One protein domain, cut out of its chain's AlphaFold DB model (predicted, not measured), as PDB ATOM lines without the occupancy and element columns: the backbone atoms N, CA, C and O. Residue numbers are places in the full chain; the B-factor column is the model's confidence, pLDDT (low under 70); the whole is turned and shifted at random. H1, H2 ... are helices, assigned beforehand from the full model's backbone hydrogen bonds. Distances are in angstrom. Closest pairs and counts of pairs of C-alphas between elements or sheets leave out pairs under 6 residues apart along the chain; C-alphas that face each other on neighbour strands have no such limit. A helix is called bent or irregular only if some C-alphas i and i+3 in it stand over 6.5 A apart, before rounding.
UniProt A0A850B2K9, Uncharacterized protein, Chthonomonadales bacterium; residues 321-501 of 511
ATOM      1  N   TYR A 321      95.723  78.926 158.348       80.19
ATOM      2  CA  TYR A 321      97.160  79.156 158.345       80.19
ATOM      3  C   TYR A 321      97.850  78.306 157.276       80.19
ATOM      4  O   TYR A 321      98.698  78.823 156.560       80.19
ATOM      5  N   ASP A 322      97.434  77.050 157.102       81.88
ATOM      6  CA  ASP A 322      98.061  76.137 156.133       81.88
ATOM      7  C   ASP A 322      97.861  76.576 154.675       81.88
ATOM      8  O   ASP A 322      98.736  76.387 153.834       81.88
ATOM      9  N   VAL A 323      96.727  77.212 154.367       84.25
ATOM     10  CA  VAL A 323      96.452  77.759 153.024       84.25
ATOM     11  C   VAL A 323      96.985  79.180 152.830       84.25
ATOM     12  O   VAL A 323      96.856  79.742 151.742       84.25
ATOM     13  N   ARG A 324      97.581  79.783 153.866       82.38
ATOM     14  CA  ARG A 324      98.038  81.174 153.817       82.38
ATOM     15  C   ARG A 324      99.103  81.394 152.768       82.38
ATOM     16  O   ARG A 324      98.947  82.292 151.953       82.38
ATOM     17  N   ASP A 325     100.125  80.549 152.745       81.06
ATOM     18  CA  ASP A 325     101.225  80.700 151.794       81.06
ATOM     19  C   ASP A 325     100.721  80.601 150.347       81.06
ATOM     20  O   ASP A 325     101.179  81.323 149.464       81.06
ATOM     21  N   GLN A 326      99.717  79.755 150.094       84.75
ATOM     22  CA  GLN A 326      99.079  79.643 148.781       84.75
ATOM     23  C   GLN A 326      98.332  80.930 148.408       84.75
ATOM     24  O   GLN A 326      98.452  81.405 147.279       84.75
ATOM     25  N   ILE A 327      97.588  81.514 149.349       82.62
ATOM     26  CA  ILE A 327      96.845  82.763 149.140       82.62
ATOM     27  C   ILE A 327      97.797  83.953 148.968       82.62
ATOM     28  O   ILE A 327      97.598  84.757 148.056       82.62
ATOM     29  N   ASP A 328      98.848  84.038 149.781       80.81
ATOM     30  CA  ASP A 328      99.886  85.065 149.683       80.81
ATOM     31  C   ASP A 328     100.599  84.965 148.319       80.81
ATOM     32  O   ASP A 328     100.765  85.973 147.631       80.81
ATOM     33  N   ASN A 329     100.907  83.752 147.839       85.56
ATOM     34  CA  ASN A 329     101.457  83.539 146.495       85.56
ATOM     35  C   ASN A 329     100.492  83.979 145.380       85.56
ATOM     36  O   ASN A 329     100.918  84.615 144.413       85.56
ATOM     37  N   ILE A 330      99.190  83.697 145.504       85.94
ATOM     38  CA  ILE A 330      98.181  84.183 144.548       85.94
ATOM     39  C   ILE A 330      98.148  85.714 144.536       85.94
ATOM     40  O   ILE A 330      98.084  86.312 143.462       85.94
ATOM     41  N   LEU A 331      98.229  86.366 145.700       78.50
ATOM     42  CA  LEU A 331      98.298  87.825 145.767       78.50
ATOM     43  C   LEU A 331      99.546  88.382 145.088       78.50
ATOM     44  O   LEU A 331      99.442  89.395 144.400       78.50
ATOM     45  N   VAL A 332     100.700  87.731 145.242       83.62
ATOM     46  CA  VAL A 332     101.928  88.123 144.534       83.62
ATOM     47  C   VAL A 332     101.719  88.047 143.022       83.62
ATOM     48  O   VAL A 332     102.072  88.984 142.308       83.62
ATOM     49  N   VAL A 333     101.075  86.984 142.530       87.44
ATOM     50  CA  VAL A 333     100.733  86.844 141.107       87.44
ATOM     51  C   VAL A 333      99.774  87.953 140.655       87.44
ATOM     52  O   VAL A 333     100.034  88.610 139.649       87.44
ATOM     53  N   ILE A 334      98.700  88.223 141.406       83.50
ATOM     54  CA  ILE A 334      97.757  89.317 141.108       83.50
ATOM     55  C   ILE A 334      98.485  90.669 141.094       83.50
ATOM     56  O   ILE A 334      98.271  91.470 140.186       83.50
ATOM     57  N   GLY A 335      99.370  90.911 142.061       82.69
ATOM     58  CA  GLY A 335     100.202  92.108 142.141       82.69
ATOM     59  C   GLY A 335     101.116  92.262 140.925       82.69
ATOM     60  O   GLY A 335     101.203  93.352 140.364       82.69
ATOM     61  N   ALA A 336     101.725  91.173 140.450       86.25
ATOM     62  CA  ALA A 336     102.537  91.182 139.234       86.25
ATOM     63  C   ALA A 336     101.713  91.572 137.992       86.25
ATOM     64  O   ALA A 336     102.142  92.416 137.203       86.25
ATOM     65  N   PHE A 337     100.493  91.037 137.847       89.62
ATOM     66  CA  PHE A 337      99.576  91.457 136.779       89.62
ATOM     67  C   PHE A 337      99.131  92.917 136.926       89.62
ATOM     68  O   PHE A 337      99.039  93.627 135.926       89.62
ATOM     69  N   ALA A 338      98.887  93.387 138.152       87.50
ATOM     70  CA  ALA A 338      98.509  94.771 138.421       87.50
ATOM     71  C   ALA A 338      99.615  95.758 138.014       87.50
ATOM     72  O   ALA A 338      99.320  96.786 137.408       87.50
ATOM     73  N   VAL A 339     100.885  95.419 138.266       88.25
ATOM     74  CA  VAL A 339     102.036  96.195 137.773       88.25
ATOM     75  C   VAL A 339     102.039  96.243 136.244       88.25
ATOM     76  O   VAL A 339     102.168  97.322 135.670       88.25
ATOM     77  N   GLY A 340     101.824  95.105 135.575       88.12
ATOM     78  CA  GLY A 340     101.723  95.047 134.113       88.12
ATOM     79  C   GLY A 340     100.592  95.918 133.554       88.12
ATOM     80  O   GLY A 340     100.809  96.702 132.632       88.12
ATOM     81  N   LEU A 341      99.400  95.851 134.151       90.25
ATOM     82  CA  LEU A 341      98.263  96.710 133.799       90.25
ATOM     83  C   LEU A 341      98.574  98.196 134.022       90.25
ATOM     84  O   LEU A 341      98.213  99.023 133.185       90.25
ATOM     85  N   GLY A 342      99.276  98.536 135.105       91.06
ATOM     86  CA  GLY A 342      99.738  99.897 135.376       91.06
ATOM     87  C   GLY A 342     100.691 100.416 134.296       91.06
ATOM     88  O   GLY A 342     100.516 101.529 133.801       91.06
ATOM     89  N   LEU A 343     101.649  99.588 133.866       89.25
ATOM     90  CA  LEU A 343     102.565  99.918 132.770       89.25
ATOM     91  C   LEU A 343     101.827 100.096 131.439       89.25
ATOM     92  O   LEU A 343     102.105 101.053 130.719       89.25
ATOM     93  N   ILE A 344     100.856  99.229 131.131       92.44
ATOM     94  CA  ILE A 344     100.012  99.366 129.934       92.44
ATOM     95  C   ILE A 344      99.224 100.679 129.988       92.44
ATOM     96  O   ILE A 344      99.188 101.405 128.997       92.44
ATOM     97  N   GLY A 345      98.639 101.020 131.138       92.75
ATOM     98  CA  GLY A 345      97.914 102.278 131.322       92.75
ATOM     99  C   GLY A 345      98.799 103.504 131.080       92.75
ATOM    100  O   GLY A 345      98.420 104.408 130.334       92.75
ATOM    101  N   LEU A 346     100.014 103.510 131.637       92.50
ATOM    102  CA  LEU A 346     100.997 104.571 131.396       92.50
ATOM    103  C   LEU A 346     101.402 104.643 129.920       92.50
ATOM    104  O   LEU A 346     101.403 105.729 129.337       92.50
ATOM    105  N   ALA A 347     101.678 103.498 129.292       93.75
ATOM    106  CA  ALA A 347     102.033 103.427 127.881       93.75
ATOM    107  C   ALA A 347     100.899 103.930 126.973       93.75
ATOM    108  O   ALA A 347     101.165 104.629 126.000       93.75
ATOM    109  N   GLN A 348      99.636 103.645 127.300       94.00
ATOM    110  CA  GLN A 348      98.482 104.146 126.552       94.00
ATOM    111  C   GLN A 348      98.341 105.668 126.665       94.00
ATOM    112  O   GLN A 348      98.132 106.340 125.652       94.00
ATOM    113  N   VAL A 349      98.473 106.230 127.872       93.19
ATOM    114  CA  VAL A 349      98.353 107.680 128.093       93.19
ATOM    115  C   VAL A 349      99.498 108.430 127.412       93.19
ATOM    116  O   VAL A 349      99.247 109.342 126.621       93.19
ATOM    117  N   HIS A 350     100.745 108.037 127.674       94.81
ATOM    118  CA  HIS A 350     101.918 108.700 127.104       94.81
ATOM    119  C   HIS A 350     102.065 108.421 125.606       94.81
ATOM    120  O   HIS A 350     102.340 109.341 124.839       94.81
ATOM    121  N   GLY A 351     101.791 107.196 125.156       94.44
ATOM    122  CA  GLY A 351     101.830 106.827 123.741       94.44
ATOM    123  C   GLY A 351     100.824 107.617 122.907       94.44
ATOM    124  O   GLY A 351     101.177 108.145 121.854       94.44
ATOM    125  N   LYS A 352      99.591 107.806 123.403       93.75
ATOM    126  CA  LYS A 352      98.584 108.636 122.722       93.75
ATOM    127  C   LYS A 352      99.028 110.096 122.594       93.75
ATOM    128  O   LYS A 352      98.760 110.701 121.557       93.75
ATOM    129  N   ARG A 353      99.705 110.654 123.606       93.88
ATOM    130  CA  ARG A 353     100.242 112.026 123.551       93.88
ATOM    131  C   ARG A 353     101.354 112.168 122.515       93.88
ATOM    132  O   ARG A 353     101.323 113.137 121.766       93.88
ATOM    133  N   VAL A 354     102.272 111.200 122.442       95.12
ATOM    134  CA  VAL A 354     103.363 111.184 121.449       95.12
ATOM    135  C   VAL A 354     102.808 111.050 120.032       95.12
ATOM    136  O   VAL A 354     103.094 111.886 119.182       95.12
ATOM    137  N   LEU A 355     101.945 110.058 119.791       94.69
ATOM    138  CA  LEU A 355     101.381 109.793 118.461       94.69
ATOM    139  C   LEU A 355     100.522 110.945 117.925       94.69
ATOM    140  O   LEU A 355     100.432 111.136 116.718       94.69
ATOM    141  N   ARG A 356      99.859 111.693 118.814       94.06
ATOM    142  CA  ARG A 356      98.982 112.814 118.447       94.06
ATOM    143  C   ARG A 356      99.629 114.186 118.647       94.06
ATOM    144  O   ARG A 356      98.905 115.175 118.588       94.06
ATOM    145  N   ALA A 357     100.933 114.241 118.942       90.44
ATOM    146  CA  ALA A 357     101.679 115.468 119.239       90.44
ATOM    147  C   ALA A 357     100.938 116.422 120.202       90.44
ATOM    148  O   ALA A 357     100.878 117.634 120.000       90.44
ATOM    149  N   GLN A 358     100.316 115.862 121.245       91.38
ATOM    150  CA  GLN A 358      99.557 116.648 122.220       91.38
ATOM    151  C   GLN A 358     100.492 117.460 123.124       91.38
ATOM    152  O   GLN A 358     101.684 117.172 123.234       91.38
ATOM    153  N   SER A 359      99.939 118.454 123.823       91.06
ATOM    154  CA  SER A 359     100.675 119.171 124.869       91.06
ATOM    155  C   SER A 359     101.268 118.179 125.883       91.06
ATOM    156  O   SER A 359     100.569 117.278 126.361       91.06
ATOM    157  N   GLY A 360     102.565 118.308 126.165       90.75
ATOM    158  CA  GLY A 360     103.315 117.381 127.018       90.75
ATOM    159  C   GLY A 360     103.917 116.153 126.303       90.75
ATOM    160  O   GLY A 360     104.177 115.120 126.938       90.75
ATOM    161  N   TRP A 361     104.050 116.183 124.968       92.62
ATOM    162  CA  TRP A 361     104.658 115.082 124.209       92.62
ATOM    163  C   TRP A 361     106.169 114.897 124.470       92.62
ATOM    164  O   TRP A 361     106.569 113.733 124.560       92.62
ATOM    165  N   PRO A 362     107.008 115.943 124.668       94.50
ATOM    166  CA  PRO A 362     108.437 115.743 124.936       94.50
ATOM    167  C   PRO A 362     108.699 115.001 126.255       94.50
ATOM    168  O   PRO A 362     109.541 114.106 126.328       94.50
ATOM    169  N   GLU A 363     107.921 115.298 127.295       93.38
ATOM    170  CA  GLU A 363     107.967 114.615 128.592       93.38
ATOM    171  C   GLU A 363     107.540 113.152 128.446       93.38
ATOM    172  O   GLU A 363     108.106 112.259 129.073       93.38
ATOM    173  N   SER A 364     106.570 112.889 127.567       94.38
ATOM    174  CA  SER A 364     106.110 111.532 127.261       94.38
ATOM    175  C   SER A 364     107.167 110.717 126.501       94.38
ATOM    176  O   SER A 364     107.315 109.528 126.768       94.38
ATOM    177  N   VAL A 365     107.948 111.340 125.609       95.25
ATOM    178  CA  VAL A 365     109.122 110.702 124.981       95.25
ATOM    179  C   VAL A 365     110.202 110.420 126.024       95.25
ATOM    180  O   VAL A 365     110.725 109.308 126.085       95.25
ATOM    181  N   THR A 366     110.484 111.396 126.890       92.50
ATOM    182  CA  THR A 366     111.466 111.263 127.976       92.50
ATOM    183  C   THR A 366     111.115 110.102 128.907       92.50
ATOM    184  O   THR A 366     111.993 109.322 129.268       92.50
ATOM    185  N   PHE A 367     109.828 109.924 129.229       92.00
ATOM    186  CA  PHE A 367     109.333 108.771 129.984       92.00
ATOM    187  C   PHE A 367     109.714 107.438 129.326       92.00
ATOM    188  O   PHE A 367     110.287 106.579 129.995       92.00
ATOM    189  N   PHE A 368     109.440 107.260 128.028       94.69
ATOM    190  CA  PHE A 368     109.762 106.007 127.338       94.69
ATOM    191  C   PHE A 368     111.268 105.758 127.262       94.69
ATOM    192  O   PHE A 368     111.708 104.642 127.533       94.69
ATOM    193  N   VAL A 369     112.062 106.787 126.953       94.62
ATOM    194  CA  VAL A 369     113.529 106.678 126.918       94.62
ATOM    195  C   VAL A 369     114.072 106.277 128.290       94.62
ATOM    196  O   VAL A 369     114.852 105.332 128.384       94.62
ATOM    197  N   ALA A 370     113.621 106.933 129.362       92.25
ATOM    198  CA  ALA A 370     114.046 106.625 130.723       92.25
ATOM    199  C   ALA A 370     113.611 105.219 131.168       92.25
ATOM    200  O   ALA A 370     114.397 104.500 131.783       92.25
ATOM    201  N   ALA A 371     112.385 104.802 130.832       91.06
ATOM    202  CA  ALA A 371     111.870 103.476 131.159       91.06
ATOM    203  C   ALA A 371     112.652 102.362 130.447       91.06
ATOM    204  O   ALA A 371     113.046 101.387 131.087       91.06
ATOM    205  N   VAL A 372     112.921 102.524 129.145       93.81
ATOM    206  CA  VAL A 372     113.718 101.570 128.361       93.81
ATOM    207  C   VAL A 372     115.156 101.532 128.870       93.81
ATOM    208  O   VAL A 372     115.660 100.447 129.143       93.81
ATOM    209  N   ALA A 373     115.792 102.689 129.083       93.31
ATOM    210  CA  ALA A 373     117.150 102.754 129.619       93.31
ATOM    211  C   ALA A 373     117.251 102.043 130.979       93.31
ATOM    212  O   ALA A 373     118.099 101.170 131.157       93.31
ATOM    213  N   MET A 374     116.342 102.346 131.912       92.31
ATOM    214  CA  MET A 374     116.301 101.703 133.227       92.31
ATOM    215  C   MET A 374     116.146 100.183 133.109       92.31
ATOM    216  O   MET A 374     116.889  99.443 133.752       92.31
ATOM    217  N   ALA A 375     115.212  99.710 132.278       91.12
ATOM    218  CA  ALA A 375     114.987  98.282 132.080       91.12
ATOM    219  C   ALA A 375     116.226  97.587 131.493       91.12
ATOM    220  O   ALA A 375     116.640  96.546 132.002       91.12
ATOM    221  N   SER A 376     116.855  98.176 130.474       91.56
ATOM    222  CA  SER A 376     118.060  97.632 129.843       91.56
ATOM    223  C   SER A 376     119.233  97.533 130.821       91.56
ATOM    224  O   SER A 376     119.836  96.465 130.929       91.56
ATOM    225  N   PHE A 377     119.526  98.595 131.582       90.62
ATOM    226  CA  PHE A 377     120.611  98.578 132.571       90.62
ATOM    227  C   PHE A 377     120.323  97.628 133.738       90.62
ATOM    228  O   PHE A 377     121.225  96.915 134.175       90.62
ATOM    229  N   ALA A 378     119.074  97.559 134.210       86.19
ATOM    230  CA  ALA A 378     118.683  96.643 135.277       86.19
ATOM    231  C   ALA A 378     118.810  95.169 134.855       86.19
ATOM    232  O   ALA A 378     119.327  94.355 135.619       86.19
ATOM    233  N   VAL A 379     118.369  94.817 133.640       88.62
ATOM    234  CA  VAL A 379     118.509  93.452 133.107       88.62
ATOM    235  C   VAL A 379     119.982  93.101 132.929       88.62
ATOM    236  O   VAL A 379     120.406  92.049 133.395       88.62
ATOM    237  N   TYR A 380     120.767  93.992 132.321       85.81
ATOM    238  CA  TYR A 380     122.190  93.766 132.084       85.81
ATOM    239  C   TYR A 380     122.981  93.589 133.394       85.81
ATOM    240  O   TYR A 380     123.756  92.645 133.522       85.81
ATOM    241  N   ALA A 381     122.731  94.428 134.408       82.19
ATOM    242  CA  ALA A 381     123.372  94.305 135.720       82.19
ATOM    243  C   ALA A 381     123.028  92.986 136.438       82.19
ATOM    244  O   ALA A 381     123.824  92.483 137.225       82.19
ATOM    245  N   ARG A 382     121.843  92.420 136.176       81.56
ATOM    246  CA  ARG A 382     121.369  91.196 136.833       81.56
ATOM    247  C   ARG A 382     121.812  89.917 136.125       81.56
ATOM    248  O   ARG A 382     121.969  88.897 136.788       81.56
ATOM    249  N   THR A 383     121.991  89.949 134.806       83.75
ATOM    250  CA  THR A 383     122.440  88.785 134.022       83.75
ATOM    251  C   THR A 383     123.958  88.641 133.976       83.75
ATOM    252  O   THR A 383     124.439  87.547 133.696       83.75
ATOM    253  N   GLN A 384     124.714  89.705 134.262       79.50
ATOM    254  CA  GLN A 384     126.180  89.705 134.208       79.50
ATOM    255  C   GLN A 384     126.796  90.270 135.504       79.50
ATOM    256  O   GLN A 384     127.388  91.350 135.479       79.50
ATOM    257  N   PRO A 385     126.678  89.562 136.645       66.12
ATOM    258  CA  PRO A 385     127.173  90.049 137.936       66.12
ATOM    259  C   PRO A 385     128.703  90.219 137.990       66.12
ATOM    260  O   PRO A 385     129.186  91.086 138.712       66.12
ATOM    261  N   ASP A 386     129.454  89.456 137.185       66.81
ATOM    262  CA  ASP A 386     130.925  89.506 137.125       66.81
ATOM    263  C   ASP A 386     131.465  90.537 136.112       66.81
ATOM    264  O   ASP A 386     132.677  90.766 136.021       66.81
ATOM    265  N   ALA A 387     130.588  91.171 135.323       58.75
ATOM    266  CA  ALA A 387     130.999  92.170 134.347       58.75
ATOM    267  C   ALA A 387     131.370  93.481 135.053       58.75
ATOM    268  O   ALA A 387     130.546  94.124 135.706       58.75
ATOM    269  N   LYS A 388     132.627  93.909 134.883       58.50
ATOM    270  CA  LYS A 388     133.134  95.192 135.381       58.50
ATOM    271  C   LYS A 388     132.225  96.360 134.957       58.50
ATOM    272  O   LYS A 388     132.247  96.826 133.821       58.50
ATOM    273  N   ASN A 389     131.530  96.890 135.956       67.31
ATOM    274  CA  ASN A 389     131.171  98.289 136.186       67.31
ATOM    275  C   ASN A 389     130.144  98.982 135.275       67.31
ATOM    276  O   ASN A 389     129.379  99.772 135.809       67.31
ATOM    277  N   TRP A 390     130.032  98.730 133.968       75.81
ATOM    278  CA  TRP A 390     129.166  99.590 133.130       75.81
ATOM    279  C   TRP A 390     127.665  99.433 133.431       75.81
ATOM    280  O   TRP A 390     126.931 100.410 133.587       75.81
ATOM    281  N   GLY A 391     127.211  98.187 133.568       78.12
ATOM    282  CA  GLY A 391     125.824  97.854 133.891       78.12
ATOM    283  C   GLY A 391     125.367  98.379 135.242       78.12
ATOM    284  O   GLY A 391     124.341  99.052 135.355       78.12
ATOM    285  N   SER A 392     126.161  98.070 136.268       78.94
ATOM    286  CA  SER A 392     125.887  98.453 137.649       78.94
ATOM    287  C   SER A 392     125.996  99.962 137.852       78.94
ATOM    288  O   SER A 392     125.146 100.523 138.536       78.94
ATOM    289  N   GLN A 393     126.964 100.640 137.221       84.44
ATOM    290  CA  GLN A 393     127.095 102.101 137.271       84.44
ATOM    291  C   GLN A 393     125.940 102.803 136.557       84.44
ATOM    292  O   GLN A 393     125.387 103.754 137.105       84.44
ATOM    293  N   GLY A 394     125.539 102.321 135.376       87.56
ATOM    294  CA  GLY A 394     124.389 102.860 134.650       87.56
ATOM    295  C   GLY A 394     123.093 102.717 135.447       87.56
ATOM    296  O   GLY A 394     122.367 103.696 135.624       87.56
ATOM    297  N   TYR A 395     122.842 101.537 136.023       86.38
ATOM    298  CA  TYR A 395     121.720 101.339 136.943       86.38
ATOM    299  C   TYR A 395     121.822 102.256 138.170       86.38
ATOM    300  O   TYR A 395     120.838 102.901 138.527       86.38
ATOM    301  N   HIS A 396     123.003 102.374 138.788       87.69
ATOM    302  CA  HIS A 396     123.195 103.238 139.952       87.69
ATOM    303  C   HIS A 396     122.885 104.705 139.643       87.69
ATOM    304  O   HIS A 396     122.186 105.356 140.417       87.69
ATOM    305  N   LEU A 397     123.366 105.215 138.510       90.00
ATOM    306  CA  LEU A 397     123.106 106.581 138.070       90.00
ATOM    307  C   LEU A 397     121.612 106.808 137.827       90.00
ATOM    308  O   LEU A 397     121.039 107.765 138.343       90.00
ATOM    309  N   LEU A 398     120.966 105.920 137.069       90.69
ATOM    310  CA  LEU A 398     119.551 106.064 136.742       90.69
ATOM    311  C   LEU A 398     118.663 105.923 137.985       90.69
ATOM    312  O   LEU A 398     117.702 106.674 138.137       90.69
ATOM    313  N   PHE A 399     118.968 104.983 138.880       88.56
ATOM    314  CA  PHE A 399     118.143 104.692 140.049       88.56
ATOM    315  C   PHE A 399     118.444 105.627 141.224       88.56
ATOM    316  O   PHE A 399     117.567 106.372 141.658       88.56
ATOM    317  N   TYR A 400     119.682 105.631 141.719       86.75
ATOM    318  CA  TYR A 400     120.075 106.427 142.887       86.75
ATOM    319  C   TYR A 400     120.395 107.884 142.535       86.75
ATOM    320  O   TYR A 400     120.235 108.754 143.384       86.75
ATOM    321  N   GLY A 401     120.839 108.164 141.305       90.25
ATOM    322  CA  GLY A 401     121.205 109.516 140.867       90.25
ATOM    323  C   GLY A 401     120.052 110.325 140.267       90.25
ATOM    324  O   GLY A 401     120.017 111.540 140.437       90.25
ATOM    325  N   LEU A 402     119.097 109.674 139.595       91.12
ATOM    326  CA  LEU A 402     117.964 110.351 138.951       91.12
ATOM    327  C   LEU A 402     116.625 109.980 139.587       91.12
ATOM    328  O   LEU A 402     115.965 110.848 140.154       91.12
ATOM    329  N   LEU A 403     116.216 108.710 139.528       90.00
ATOM    330  CA  LEU A 403     114.872 108.293 139.936       90.00
ATOM    331  C   LEU A 403     114.586 108.610 141.410       90.00
ATOM    332  O   LEU A 403     113.546 109.189 141.719       90.00
ATOM    333  N   GLN A 404     115.496 108.254 142.318       91.88
ATOM    334  CA  GLN A 404     115.297 108.459 143.750       91.88
ATOM    335  C   GLN A 404     115.304 109.950 144.144       91.88
ATOM    336  O   GLN A 404     114.369 110.354 144.840       91.88
ATOM    337  N   PRO A 405     116.250 110.805 143.694       92.56
ATOM    338  CA  PRO A 405     116.206 112.242 143.975       92.56
ATOM    339  C   PRO A 405     115.009 112.953 143.338       92.56
ATOM    340  O   PRO A 405     114.372 113.774 143.997       92.56
ATOM    341  N   LEU A 406     114.647 112.613 142.093       91.12
ATOM    342  CA  LEU A 406     113.451 113.160 141.443       91.12
ATOM    343  C   LEU A 406     112.182 112.735 142.190       91.12
ATOM    344  O   LEU A 406     111.335 113.578 142.483       91.12
ATOM    345  N   GLY A 407     112.078 111.467 142.592       91.44
ATOM    346  CA  GLY A 407     110.984 110.985 143.434       91.44
ATOM    347  C   GLY A 407     110.926 111.709 144.783       91.44
ATOM    348  O   GLY A 407     109.864 112.186 145.184       91.44
ATOM    349  N   ALA A 408     112.068 111.878 145.453       89.75
ATOM    350  CA  ALA A 408     112.168 112.634 146.700       89.75
ATOM    351  C   ALA A 408     111.753 114.103 146.524       89.75
ATOM    352  O   ALA A 408     111.079 114.647 147.396       89.75
ATOM    353  N   SER A 409     112.078 114.731 145.389       93.81
ATOM    354  CA  SER A 409     111.650 116.098 145.066       93.81
ATOM    355  C   SER A 409     110.126 116.204 144.934       93.81
ATOM    356  O   SER A 409     109.520 117.115 145.497       93.81
ATOM    357  N   MET A 410     109.481 115.224 144.288       93.06
ATOM    358  CA  MET A 410     108.023 115.172 144.166       93.06
ATOM    359  C   MET A 410     107.358 114.992 145.531       93.06
ATOM    360  O   MET A 410     106.411 115.711 145.850       93.06
ATOM    361  N   PHE A 411     107.865 114.073 146.361       85.19
ATOM    362  CA  PHE A 411     107.351 113.875 147.718       85.19
ATOM    363  C   PHE A 411     107.608 115.083 148.623       85.19
ATOM    364  O   PHE A 411     106.743 115.425 149.423       85.19
ATOM    365  N   SER A 412     108.751 115.759 148.480       89.75
ATOM    366  CA  SER A 412     109.072 116.981 149.222       89.75
ATOM    367  C   SER A 412     108.114 118.118 148.867       89.75
ATOM    368  O   SER A 412     107.534 118.730 149.766       89.75
ATOM    369  N   LEU A 413     107.859 118.342 147.573       92.81
ATOM    370  CA  LEU A 413     106.863 119.311 147.113       92.81
ATOM    371  C   LEU A 413     105.463 118.947 147.612       92.81
ATOM    372  O   LEU A 413     104.758 119.807 148.134       92.81
ATOM    373  N   LEU A 414     105.069 117.674 147.512       89.94
ATOM    374  CA  LEU A 414     103.777 117.203 148.007       89.94
ATOM    375  C   LEU A 414     103.641 117.412 149.517       89.94
ATOM    376  O   LEU A 414     102.597 117.875 149.964       89.94
ATOM    377  N   ALA A 415     104.688 117.144 150.296       83.94
ATOM    378  CA  ALA A 415     104.712 117.415 151.728       83.94
ATOM    379  C   ALA A 415     104.589 118.917 152.020       83.94
ATOM    380  O   ALA A 415     103.760 119.306 152.840       83.94
ATOM    381  N   ALA A 416     105.338 119.773 151.317       84.75
ATOM    382  CA  ALA A 416     105.246 121.226 151.467       84.75
ATOM    383  C   ALA A 416     103.832 121.745 151.147       84.75
ATOM    384  O   ALA A 416     103.272 122.541 151.906       84.75
ATOM    385  N   TYR A 417     103.215 121.245 150.072       86.75
ATOM    386  CA  TYR A 417     101.835 121.576 149.722       86.75
ATOM    387  C   TYR A 417     100.829 121.038 150.733       86.75
ATOM    388  O   TYR A 417      99.910 121.769 151.098       86.75
ATOM    389  N   LEU A 418     100.997 119.805 151.219       83.19
ATOM    390  CA  LEU A 418     100.119 119.207 152.222       83.19
ATOM    391  C   LEU A 418     100.183 119.992 153.534       83.19
ATOM    392  O   LEU A 418      99.140 120.285 154.108       83.19
ATOM    393  N   VAL A 419     101.379 120.383 153.982       78.50
ATOM    394  CA  VAL A 419     101.577 121.207 155.183       78.50
ATOM    395  C   VAL A 419     100.961 122.590 154.990       78.50
ATOM    396  O   VAL A 419     100.205 123.036 155.846       78.50
ATOM    397  N   SER A 420     101.200 123.249 153.853       82.94
ATOM    398  CA  SER A 420     100.615 124.564 153.546       82.94
ATOM    399  C   SER A 420      99.084 124.520 153.437       82.94
ATOM    400  O   SER A 420      98.380 125.388 153.961       82.94
ATOM    401  N   ALA A 421      98.530 123.498 152.782       81.25
ATOM    402  CA  ALA A 421      97.090 123.289 152.679       81.25
ATOM    403  C   ALA A 421      96.474 122.960 154.042       81.25
ATOM    404  O   ALA A 421      95.479 123.575 154.416       81.25
ATOM    405  N   SER A 422      97.099 122.067 154.814       72.12
ATOM    406  CA  SER A 422      96.651 121.694 156.157       72.12
ATOM    407  C   SER A 422      96.742 122.864 157.129       72.12
ATOM    408  O   SER A 422      95.811 123.071 157.886       72.12
ATOM    409  N   TYR A 423      97.788 123.691 157.079       72.31
ATOM    410  CA  TYR A 423      97.890 124.900 157.903       72.31
ATOM    411  C   TYR A 423      96.785 125.918 157.574       72.31
ATOM    412  O   TYR A 423      96.202 126.528 158.471       72.31
ATOM    413  N   ARG A 424      96.453 126.087 156.286       74.06
ATOM    414  CA  ARG A 424      95.351 126.964 155.852       74.06
ATOM    415  C   ARG A 424      93.969 126.403 156.210       74.06
ATOM    416  O   ARG A 424      93.100 127.176 156.603       74.06
ATOM    417  N   ALA A 425      93.766 125.091 156.084       65.94
ATOM    418  CA  ALA A 425      92.496 124.413 156.364       65.94
ATOM    419  C   ALA A 425      92.252 124.210 157.872       65.94
ATOM    420  O   ALA A 425      91.150 124.437 158.368       65.94
ATOM    421  N   PHE A 426      93.304 123.861 158.609       60.91
ATOM    422  CA  PHE A 426      93.353 123.706 160.057       60.91
ATOM    423  C   PHE A 426      94.158 124.859 160.665       60.91
ATOM    424  O   PHE A 426      95.231 124.653 161.236       60.91
ATOM    425  N   ARG A 427      93.639 126.096 160.622       64.69
ATOM    426  CA  ARG A 427      94.033 127.033 161.691       64.69
ATOM    427  C   ARG A 427      93.748 126.302 163.000       64.69
ATOM    428  O   ARG A 427      92.638 125.788 163.136       64.69
ATOM    429  N   ILE A 428      94.718 126.233 163.916       64.75
ATOM    430  CA  ILE A 428      94.530 125.665 165.260       64.75
ATOM    431  C   ILE A 428      93.430 126.490 165.936       64.75
ATOM    432  O   ILE A 428      93.674 127.544 166.512       64.75
ATOM    433  N   ARG A 429      92.188 126.063 165.730       71.19
ATOM    434  CA  ARG A 429      90.960 126.712 166.196       71.19
ATOM    435  C   ARG A 429      90.311 125.904 167.309       71.19
ATOM    436  O   ARG A 429      89.400 126.404 167.952       71.19
ATOM    437  N   SER A 430      90.779 124.674 167.523       79.69
ATOM    438  CA  SER A 430      90.325 123.789 168.586       79.69
ATOM    439  C   SER A 430      91.512 123.123 169.274       79.69
ATOM    440  O   SER A 430      92.612 123.024 168.711       79.69
ATOM    441  N   PHE A 431      91.274 122.662 170.498       82.50
ATOM    442  CA  PHE A 431      92.257 121.939 171.291       82.50
ATOM    443  C   PHE A 431      92.703 120.647 170.589       82.50
ATOM    444  O   PHE A 431      93.894 120.352 170.528       82.50
ATOM    445  N   GLU A 432      91.768 119.926 169.968       79.56
ATOM    446  CA  GLU A 432      92.023 118.686 169.230       79.56
ATOM    447  C   GLU A 432      92.908 118.932 168.002       79.56
ATOM    448  O   GLU A 432      93.852 118.183 167.756       79.56
ATOM    449  N   GLY A 433      92.655 120.014 167.254       76.75
ATOM    450  CA  GLY A 433      93.499 120.409 166.123       76.75
ATOM    451  C   GLY A 433      94.923 120.767 166.558       76.75
ATOM    452  O   GLY A 433      95.890 120.404 165.887       76.75
ATOM    453  N   GLY A 434      95.062 121.420 167.716       82.19
ATOM    454  CA  GLY A 434      96.359 121.696 168.334       82.19
ATOM    455  C   GLY A 434      97.087 120.422 168.766       82.19
ATOM    456  O   GLY A 434      98.277 120.274 168.493       82.19
ATOM    457  N   LEU A 435      96.368 119.468 169.366       85.00
ATOM    458  CA  LEU A 435      96.914 118.176 169.779       85.00
ATOM    459  C   LEU A 435      97.436 117.370 168.581       85.00
ATOM    460  O   LEU A 435      98.528 116.802 168.650       85.00
ATOM    461  N   LEU A 436      96.691 117.346 167.473       82.25
ATOM    462  CA  LEU A 436      97.105 116.676 166.238       82.25
ATOM    463  C   LEU A 436      98.356 117.321 165.633       82.25
ATOM    464  O   LEU A 436      99.318 116.617 165.326       82.25
ATOM    465  N   ALA A 437      98.375 118.652 165.513       79.81
ATOM    466  CA  ALA A 437      99.526 119.384 164.991       79.81
ATOM    467  C   ALA A 437     100.775 119.195 165.871       79.81
ATOM    468  O   ALA A 437     101.859 118.925 165.356       79.81
ATOM    469  N   GLY A 438     100.619 119.265 167.197       86.31
ATOM    470  CA  GLY A 438     101.701 119.024 168.154       86.31
ATOM    471  C   GLY A 438     102.236 117.593 168.090       86.31
ATOM    472  O   GLY A 438     103.448 117.386 168.075       86.31
ATOM    473  N   SER A 439     101.349 116.601 167.969       85.88
ATOM    474  CA  SER A 439     101.736 115.193 167.815       85.88
ATOM    475  C   SER A 439     102.508 114.955 166.514       85.88
ATOM    476  O   SER A 439     103.533 114.277 166.519       85.88
ATOM    477  N   ALA A 440     102.057 115.548 165.404       82.88
ATOM    478  CA  ALA A 440     102.741 115.458 164.116       82.88
ATOM    479  C   ALA A 440     104.135 116.103 164.162       82.88
ATOM    480  O   ALA A 440     105.101 115.500 163.697       82.88
ATOM    481  N   LEU A 441     104.253 117.284 164.779       85.06
ATOM    482  CA  LEU A 441     105.533 117.964 164.973       85.06
ATOM    483  C   LEU A 441     106.499 117.115 165.809       85.06
ATOM    484  O   LEU A 441     107.652 116.950 165.418       85.06
ATOM    485  N   LEU A 442     106.031 116.535 166.920       87.62
ATOM    486  CA  LEU A 442     106.834 115.647 167.766       87.62
ATOM    487  C   LEU A 442     107.337 114.420 166.997       87.62
ATOM    488  O   LEU A 442     108.512 114.069 167.102       87.62
ATOM    489  N   ILE A 443     106.471 113.783 166.202       88.00
ATOM    490  CA  ILE A 443     106.852 112.619 165.394       88.00
ATOM    491  C   ILE A 443     107.874 113.013 164.322       88.00
ATOM    492  O   ILE A 443     108.902 112.351 164.194       88.00
ATOM    493  N   MET A 444     107.632 114.097 163.576       87.62
ATOM    494  CA  MET A 444     108.556 114.570 162.539       87.62
ATOM    495  C   MET A 444     109.916 114.959 163.122       87.62
ATOM    496  O   MET A 444     110.947 114.610 162.553       87.62
ATOM    497  N   LEU A 445     109.930 115.620 164.282       88.62
ATOM    498  CA  LEU A 445     111.160 116.013 164.961       88.62
ATOM    499  C   LEU A 445     111.950 114.794 165.464       88.62
ATOM    500  O   LEU A 445     113.175 114.811 165.427       88.62
ATOM    501  N   GLY A 446     111.267 113.721 165.876       85.81
ATOM    502  CA  GLY A 446     111.898 112.457 166.271       85.81
ATOM    503  C   GLY A 446     112.509 111.656 165.118       85.81
ATOM    504  O   GLY A 446     113.439 110.889 165.355       85.81
ATOM    505  N   GLN A 447     112.027 111.851 163.887       83.44
ATOM    506  CA  GLN A 447     112.547 111.193 162.679       83.44
ATOM    507  C   GLN A 447     113.820 111.856 162.132       83.44
ATOM    508  O   GLN A 447     114.538 111.249 161.339       83.44
ATOM    509  N   VAL A 448     114.113 113.095 162.539       85.50
ATOM    510  CA  VAL A 448     115.299 113.838 162.091       85.50
ATOM    511  C   VAL A 448     116.366 113.908 163.191       85.50
ATOM    512  O   VAL A 448     116.029 113.959 164.376       85.50
ATOM    513  N   PRO A 449     117.667 113.996 162.840       82.50
ATOM    514  CA  PRO A 449     118.753 114.066 163.825       82.50
ATOM    515  C   PRO A 449     118.609 115.202 164.854       82.50
ATOM    516  O   PRO A 449     119.079 115.083 165.987       82.50
ATOM    517  N   VAL A 450     117.916 116.285 164.482       87.06
ATOM    518  CA  VAL A 450     117.674 117.459 165.334       87.06
ATOM    519  C   VAL A 450     116.903 117.103 166.609       87.06
ATOM    520  O   VAL A 450     117.243 117.615 167.672       87.06
ATOM    521  N   GLY A 451     115.912 116.205 166.557       85.19
ATOM    522  CA  GLY A 451     115.153 115.831 167.756       85.19
ATOM    523  C   GLY A 451     116.009 115.120 168.800       85.19
ATOM    524  O   GLY A 451     115.847 115.350 170.000       85.19
ATOM    525  N   ASN A 452     116.963 114.303 168.346       83.06
ATOM    526  CA  ASN A 452     117.943 113.683 169.231       83.06
ATOM    527  C   ASN A 452     118.908 114.724 169.806       83.06
ATOM    528  O   ASN A 452     119.133 114.736 171.008       83.06
ATOM    529  N   TRP A 453     119.427 115.632 168.973       88.38
ATOM    530  CA  TRP A 453     120.326 116.698 169.429       88.38
ATOM    531  C   TRP A 453     119.684 117.580 170.511       88.38
ATOM    532  O   TRP A 453     120.290 117.802 171.557       88.38
ATOM    533  N   LEU A 454     118.426 117.995 170.316       89.88
ATOM    534  CA  LEU A 454     117.681 118.820 171.274       89.88
ATOM    535  C   LEU A 454     117.434 118.123 172.618       89.88
ATOM    536  O   LEU A 454     117.333 118.790 173.645       89.88
ATOM    537  N   THR A 455     117.308 116.794 172.621       88.75
ATOM    538  CA  THR A 455     116.914 116.033 173.819       88.75
ATOM    539  C   THR A 455     117.982 115.085 174.347       88.75
ATOM    540  O   THR A 455     117.723 114.344 175.289       88.75
ATOM    541  N   ALA A 456     119.208 115.157 173.827       84.00
ATOM    542  CA  ALA A 456     120.301 114.258 174.195       84.00
ATOM    543  C   ALA A 456     120.607 114.256 175.704       84.00
ATOM    544  O   ALA A 456     120.927 113.211 176.269       84.00
ATOM    545  N   ASN A 457     120.467 115.414 176.356       88.69
ATOM    546  CA  ASN A 457     120.744 115.588 177.785       88.69
ATOM    547  C   ASN A 457     119.559 115.215 178.689       88.69
ATOM    548  O   ASN A 457     119.704 115.191 179.911       88.69
ATOM    549  N   LEU A 458     118.383 114.946 178.117       86.00
ATOM    550  CA  LEU A 458     117.211 114.554 178.888       86.00
ATOM    551  C   LEU A 458     117.253 113.063 179.239       86.00
ATOM    552  O   LEU A 458     117.850 112.259 178.509       86.00
ATOM    553  N   PRO A 459     116.569 112.665 180.328       79.75
ATOM    554  CA  PRO A 459     116.350 111.263 180.631       79.75
ATOM    555  C   PRO A 459     115.769 110.520 179.418       79.75
ATOM    556  O   PRO A 459     114.906 111.073 178.734       79.75
ATOM    557  N   PRO A 460     116.167 109.257 179.174       70.19
ATOM    558  CA  PRO A 460     115.806 108.522 177.963       70.19
ATOM    559  C   PRO A 460     114.314 108.561 177.605       70.19
ATOM    560  O   PRO A 460     113.954 108.743 176.450       70.19
ATOM    561  N   TYR A 461     113.433 108.455 178.599       75.81
ATOM    562  CA  TYR A 461     111.981 108.440 178.410       75.81
ATOM    563  C   TYR A 461     111.379 109.785 177.958       75.81
ATOM    564  O   TYR A 461     110.260 109.794 177.457       75.81
ATOM    565  N   LEU A 462     112.103 110.901 178.106       82.38
ATOM    566  CA  LEU A 462     111.701 112.228 177.619       82.38
ATOM    567  C   LEU A 462     112.358 112.600 176.284       82.38
ATOM    568  O   LEU A 462     112.078 113.666 175.739       82.38
ATOM    569  N   GLN A 463     113.231 111.745 175.748       85.25
ATOM    570  CA  GLN A 463     113.868 111.993 174.460       85.25
ATOM    571  C   GLN A 463     112.832 111.897 173.339       85.25
ATOM    572  O   GLN A 463     112.114 110.900 173.224       85.25
ATOM    573  N   ILE A 464     112.784 112.911 172.474       87.69
ATOM    574  CA  ILE A 464     111.798 112.997 171.385       87.69
ATOM    575  C   ILE A 464     111.836 111.758 170.470       87.69
ATOM    576  O   ILE A 464     110.763 111.218 170.191       87.69
ATOM    577  N   PRO A 465     113.008 111.219 170.067       83.31
ATOM    578  CA  PRO A 465     113.061 109.979 169.288       83.31
ATOM    579  C   PRO A 465     112.416 108.780 169.993       83.31
ATOM    580  O   PRO A 465     111.793 107.945 169.340       83.31
ATOM    581  N   ARG A 466     112.503 108.693 171.329       78.88
ATOM    582  CA  ARG A 466     111.881 107.597 172.089       78.88
ATOM    583  C   ARG A 466     110.372 107.746 172.185       78.88
ATOM    584  O   ARG A 466     109.656 106.763 172.017       78.88
ATOM    585  N   ILE A 467     109.888 108.967 172.402       84.25
ATOM    586  CA  ILE A 467     108.450 109.266 172.398       84.25
ATOM    587  C   ILE A 467     107.858 108.956 171.015       84.25
ATOM    588  O   ILE A 467     106.822 108.301 170.915       84.25
ATOM    589  N   MET A 468     108.551 109.358 169.945       87.12
ATOM    590  CA  MET A 468     108.193 109.022 168.566       87.12
ATOM    591  C   MET A 468     108.169 107.505 168.337       87.12
ATOM    592  O   MET A 468     107.201 106.991 167.775       87.12
ATOM    593  N   ALA A 469     109.196 106.774 168.784       79.81
ATOM    594  CA  ALA A 469     109.271 105.322 168.626       79.81
ATOM    595  C   ALA A 469     108.109 104.627 169.343       79.81
ATOM    596  O   ALA A 469     107.441 103.776 168.760       79.81
ATOM    597  N   TRP A 470     107.795 105.052 170.567       79.62
ATOM    598  CA  TRP A 470     106.628 104.567 171.291       79.62
ATOM    599  C   TRP A 470     105.324 104.852 170.528       79.62
ATOM    600  O   TRP A 470     104.531 103.938 170.293       79.62
ATOM    601  N   ALA A 471     105.117 106.085 170.059       83.19
ATOM    602  CA  ALA A 471     103.919 106.445 169.304       83.19
ATOM    603  C   ALA A 471     103.759 105.605 168.018       83.19
ATOM    604  O   ALA A 471     102.664 105.115 167.732       83.19
ATOM    605  N   LEU A 472     104.843 105.377 167.268       81.19
ATOM    606  CA  LEU A 472     104.820 104.669 165.982       81.19
ATOM    607  C   LEU A 472     104.838 103.139 166.092       81.19
ATOM    608  O   LEU A 472     104.255 102.460 165.245       81.19
ATOM    609  N   PHE A 473     105.497 102.569 167.099       74.12
ATOM    610  CA  PHE A 473     105.653 101.115 167.220       74.12
ATOM    611  C   PHE A 473     104.742 100.479 168.265       74.12
ATOM    612  O   PHE A 473     104.585  99.257 168.255       74.12
ATOM    613  N   VAL A 474     104.115 101.282 169.126       74.00
ATOM    614  CA  VAL A 474     103.117 100.821 170.094       74.00
ATOM    615  C   VAL A 474     101.736 101.318 169.685       74.00
ATOM    616  O   VAL A 474     100.940 100.523 169.184       74.00
ATOM    617  N   ASN A 475     101.451 102.616 169.826       77.62
ATOM    618  CA  ASN A 475     100.092 103.144 169.633       77.62
ATOM    619  C   ASN A 475      99.596 102.943 168.203       77.62
ATOM    620  O   ASN A 475      98.510 102.410 167.982       77.62
ATOM    621  N   ASN A 476     100.425 103.299 167.222       80.62
ATOM    622  CA  ASN A 476     100.077 103.137 165.820       80.62
ATOM    623  C   ASN A 476      99.830 101.664 165.456       80.62
ATOM    624  O   ASN A 476      98.974 101.385 164.629       80.62
ATOM    625  N   THR A 477     100.473 100.689 166.113       74.62
ATOM    626  CA  THR A 477     100.174  99.272 165.829       74.62
ATOM    627  C   THR A 477      98.763  98.864 166.252       74.62
ATOM    628  O   THR A 477      98.144  98.052 165.567       74.62
ATOM    629  N   ALA A 478      98.217  99.447 167.323       78.12
ATOM    630  CA  ALA A 478      96.823  99.239 167.711       78.12
ATOM    631  C   ALA A 478      95.860  99.902 166.711       78.12
ATOM    632  O   ALA A 478      94.889  99.276 166.287       78.12
ATOM    633  N   VAL A 479      96.167 101.128 166.271       82.31
ATOM    634  CA  VAL A 479      95.366 101.857 165.272       82.31
ATOM    635  C   VAL A 479      95.373 101.137 163.927       82.31
ATOM    636  O   VAL A 479      94.312 100.873 163.374       82.31
ATOM    637  N   VAL A 480      96.544 100.744 163.422       80.38
ATOM    638  CA  VAL A 480      96.682  99.995 162.165       80.38
ATOM    639  C   VAL A 480      95.916  98.676 162.226       80.38
ATOM    640  O   VAL A 480      95.286  98.300 161.244       80.38
ATOM    641  N   ARG A 481      95.891  97.987 163.375       79.25
ATOM    642  CA  ARG A 481      95.047  96.794 163.560       79.25
ATOM    643  C   ARG A 481      93.559  97.118 163.414       79.25
ATOM    644  O   ARG A 481      92.865  96.386 162.715       79.25
ATOM    645  N   ALA A 482      93.080  98.203 164.021       83.00
ATOM    646  CA  ALA A 482      91.688  98.638 163.893       83.00
ATOM    647  C   ALA A 482      91.339  99.079 162.459       83.00
ATOM    648  O   ALA A 482      90.288  98.710 161.939       83.00
ATOM    649  N   VAL A 483      92.236  99.813 161.794       85.69
ATOM    650  CA  VAL A 483      92.085 100.217 160.389       85.69
ATOM    651  C   VAL A 483      92.043  98.994 159.482       85.69
ATOM    652  O   VAL A 483      91.123  98.878 158.682       85.69
ATOM    653  N   ASN A 484      92.977  98.054 159.635       81.38
ATOM    654  CA  ASN A 484      92.995  96.817 158.856       81.38
ATOM    655  C   ASN A 484      91.715  96.010 159.073       81.38
ATOM    656  O   ASN A 484      91.120  95.553 158.104       81.38
ATOM    657  N   PHE A 485      91.244  95.900 160.317       82.75
ATOM    658  CA  PHE A 485      89.952  95.288 160.607       82.75
ATOM    659  C   PHE A 485      88.814  95.988 159.847       82.75
ATOM    660  O   PHE A 485      88.039  95.323 159.161       82.75
ATOM    661  N   GLY A 486      88.752  97.322 159.889       83.19
ATOM    662  CA  GLY A 486      87.775  98.109 159.136       83.19
ATOM    663  C   GLY A 486      87.877  97.916 157.620       83.19
ATOM    664  O   GLY A 486      86.854  97.759 156.958       83.19
ATOM    665  N   ILE A 487      89.093  97.852 157.070       83.00
ATOM    666  CA  ILE A 487      89.347  97.560 155.653       83.00
ATOM    667  C   ILE A 487      88.835  96.162 155.300       83.00
ATOM    668  O   ILE A 487      88.150  96.016 154.292       83.00
ATOM    669  N   PHE A 488      89.113  95.143 156.116       82.62
ATOM    670  CA  PHE A 488      88.665  93.774 155.855       82.62
ATOM    671  C   PHE A 488      87.141  93.651 155.925       82.62
ATOM    672  O   PHE A 488      86.533  93.065 155.030       82.62
ATOM    673  N   VAL A 489      86.508  94.263 156.929       83.88
ATOM    674  CA  VAL A 489      85.042  94.308 157.044       83.88
ATOM    675  C   VAL A 489      84.426  95.097 155.885       83.88
ATOM    676  O   VAL A 489      83.442  94.655 155.298       83.88
ATOM    677  N   GLY A 490      85.013  96.233 155.503       81.75
ATOM    678  CA  GLY A 490      84.563  97.042 154.371       81.75
ATOM    679  C   GLY A 490      84.701  96.311 153.036       81.75
ATOM    680  O   GLY A 490      83.770  96.310 152.236       81.75
ATOM    681  N   ALA A 491      85.821  95.622 152.814       79.44
ATOM    682  CA  ALA A 491      86.032  94.779 151.642       79.44
ATOM    683  C   ALA A 491      85.015  93.630 151.590       79.44
ATOM    684  O   ALA A 491      84.435  93.381 150.534       79.44
ATOM    685  N   LEU A 492      84.737  92.985 152.730       81.38
ATOM    686  CA  LEU A 492      83.705  91.955 152.846       81.38
ATOM    687  C   LEU A 492      82.310  92.517 152.536       81.38
ATOM    688  O   LEU A 492      81.557  91.903 151.784       81.38
ATOM    689  N   ALA A 493      81.976  93.697 153.062       81.12
ATOM    690  CA  ALA A 493      80.697  94.361 152.825       81.12
ATOM    691  C   ALA A 493      80.517  94.764 151.354       81.12
ATOM    692  O   ALA A 493      79.458  94.520 150.774       81.12
ATOM    693  N   THR A 494      81.550  95.327 150.720       80.50
ATOM    694  CA  THR A 494      81.540  95.626 149.281       80.50
ATOM    695  C   THR A 494      81.395  94.342 148.470       80.50
ATOM    696  O   THR A 494      80.551  94.275 147.581       80.50
ATOM    697  N   ALA A 495      82.129  93.280 148.810       78.06
ATOM    698  CA  ALA A 495      81.996  91.994 148.136       78.06
ATOM    699  C   ALA A 495      80.575  91.415 148.272       78.06
ATOM    700  O   ALA A 495      80.006  90.974 147.276       78.06
ATOM    701  N   LEU A 496      79.968  91.487 149.463       80.81
ATOM    702  CA  LEU A 496      78.578  91.090 149.719       80.81
ATOM    703  C   LEU A 496      77.579  91.903 148.894       80.81
ATOM    704  O   LEU A 496      76.681  91.321 148.290       80.81
ATOM    705  N   ARG A 497      77.735  93.232 148.828       80.88
ATOM    706  CA  ARG A 497      76.869  94.101 148.012       80.88
ATOM    707  C   ARG A 497      76.919  93.722 146.543       80.88
ATOM    708  O   ARG A 497      75.870  93.602 145.906       80.88
ATOM    709  N   VAL A 498      78.113  93.451 146.019       77.69
ATOM    710  CA  VAL A 498      78.248  92.973 144.644       77.69
ATOM    711  C   VAL A 498      77.666  91.554 144.502       77.69
ATOM    712  O   VAL A 498      77.054  91.257 143.474       77.69
ATOM    713  N   TRP A 499      77.781  90.690 145.522       76.44
ATOM    714  CA  TRP A 499      77.331  89.283 145.491       76.44
ATOM    715  C   TRP A 499      75.823  89.134 145.485       76.44
ATOM    716  O   TRP A 499      75.260  88.462 144.619       76.44
ATOM    717  N   LEU A 500      75.173  89.853 146.390       82.50
ATOM    718  CA  LEU A 500      73.724  90.001 146.453       82.50
ATOM    719  C   LEU A 500      73.206  90.921 145.340       82.50
ATOM    720  O   LEU A 500      72.003  91.047 145.131       82.50
ATOM    721  N   SER A 501      74.122  91.523 144.575       76.06
ATOM    722  CA  SER A 501      73.845  92.408 143.458       76.06
ATOM    723  C   SER A 501      72.978  93.613 143.842       76.06
ATOM    724  O   SER A 501      72.143  94.050 143.048       76.06
TER     725      SER A 501
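This is residues 321 to 501 of the 511 residues of an uncharacterized protein of Chthonomonadales bacterium (UniProt A0A850B2K9). Picture an open frame of long helices: H1 and H2 form a V-shaped hairpin, H2 crosses H3a near its far end, and the nearly straight bent helix H3 bridges, through H3b, to a second cluster of H4, H5 and the start of H6. Residues 321 to 345 and 473 to 501 stick out as long arms. The printed part has 181 residues with six named helices, H1 to H6 in chain order, and no named strand: all helix. It is only just loose, close to extended, with a radius of gyration of the C-alphas of 23.4 A and spans of 56 by 54 by 44 A.

Find C-alpha 324 at (98.038, 81.174, 153.817), where H1, residues 324 to 355, begins its 45.6 A. H2, residues 361 to 383, covers 33.2 A. H3, residues 390 to 425, was assigned as one helix by its hydrogen bonds but is bent, with C-alphas 401 and 404 6.7 A apart; its arms are H3a, residues 390 to 401, and H3b, residues 404 to 425, 30.6 A long. Next come H4, residues 431 to 447, and H5, residues 449 to 455. H6, residues 464 to 499, runs 49.2 A to C-alpha 499 at (77.331, 89.283, 145.491), with a kink of 31 degrees near residue 478.

Look first at Val 354 and Trp 361, the closest C-alphas of the hairpin H1 and H2, 4.9 A apart; the two touch at a steep tilt of 40 degrees, opposite ways. H2 touches H3a with residues 374 to 381 alone, closest at the C-alphas of Ala 381 and Gly 391, 4.7 A. H3b and H4 are apart. H4 touches H6 at 66 degrees, a steep tilt, closest at the C-alphas of Gly 446 and Pro 465, 4.1 A. H5 touches H6, closest at the C-alphas of Gly 451 and Ile 464, 5.7 A. Each O i to N i+4 pair is within hydrogen-bond range in H1, H2, H3a, H3b, H4 and H5, and 30 of 32 are in H6.

The C-alphas of Arg 356 and Pro 459 are the two farthest apart, 64.6 A. The printed part has no cut and no long link. Confidence is under 70 at residues 385 to 389 and 425 to 428.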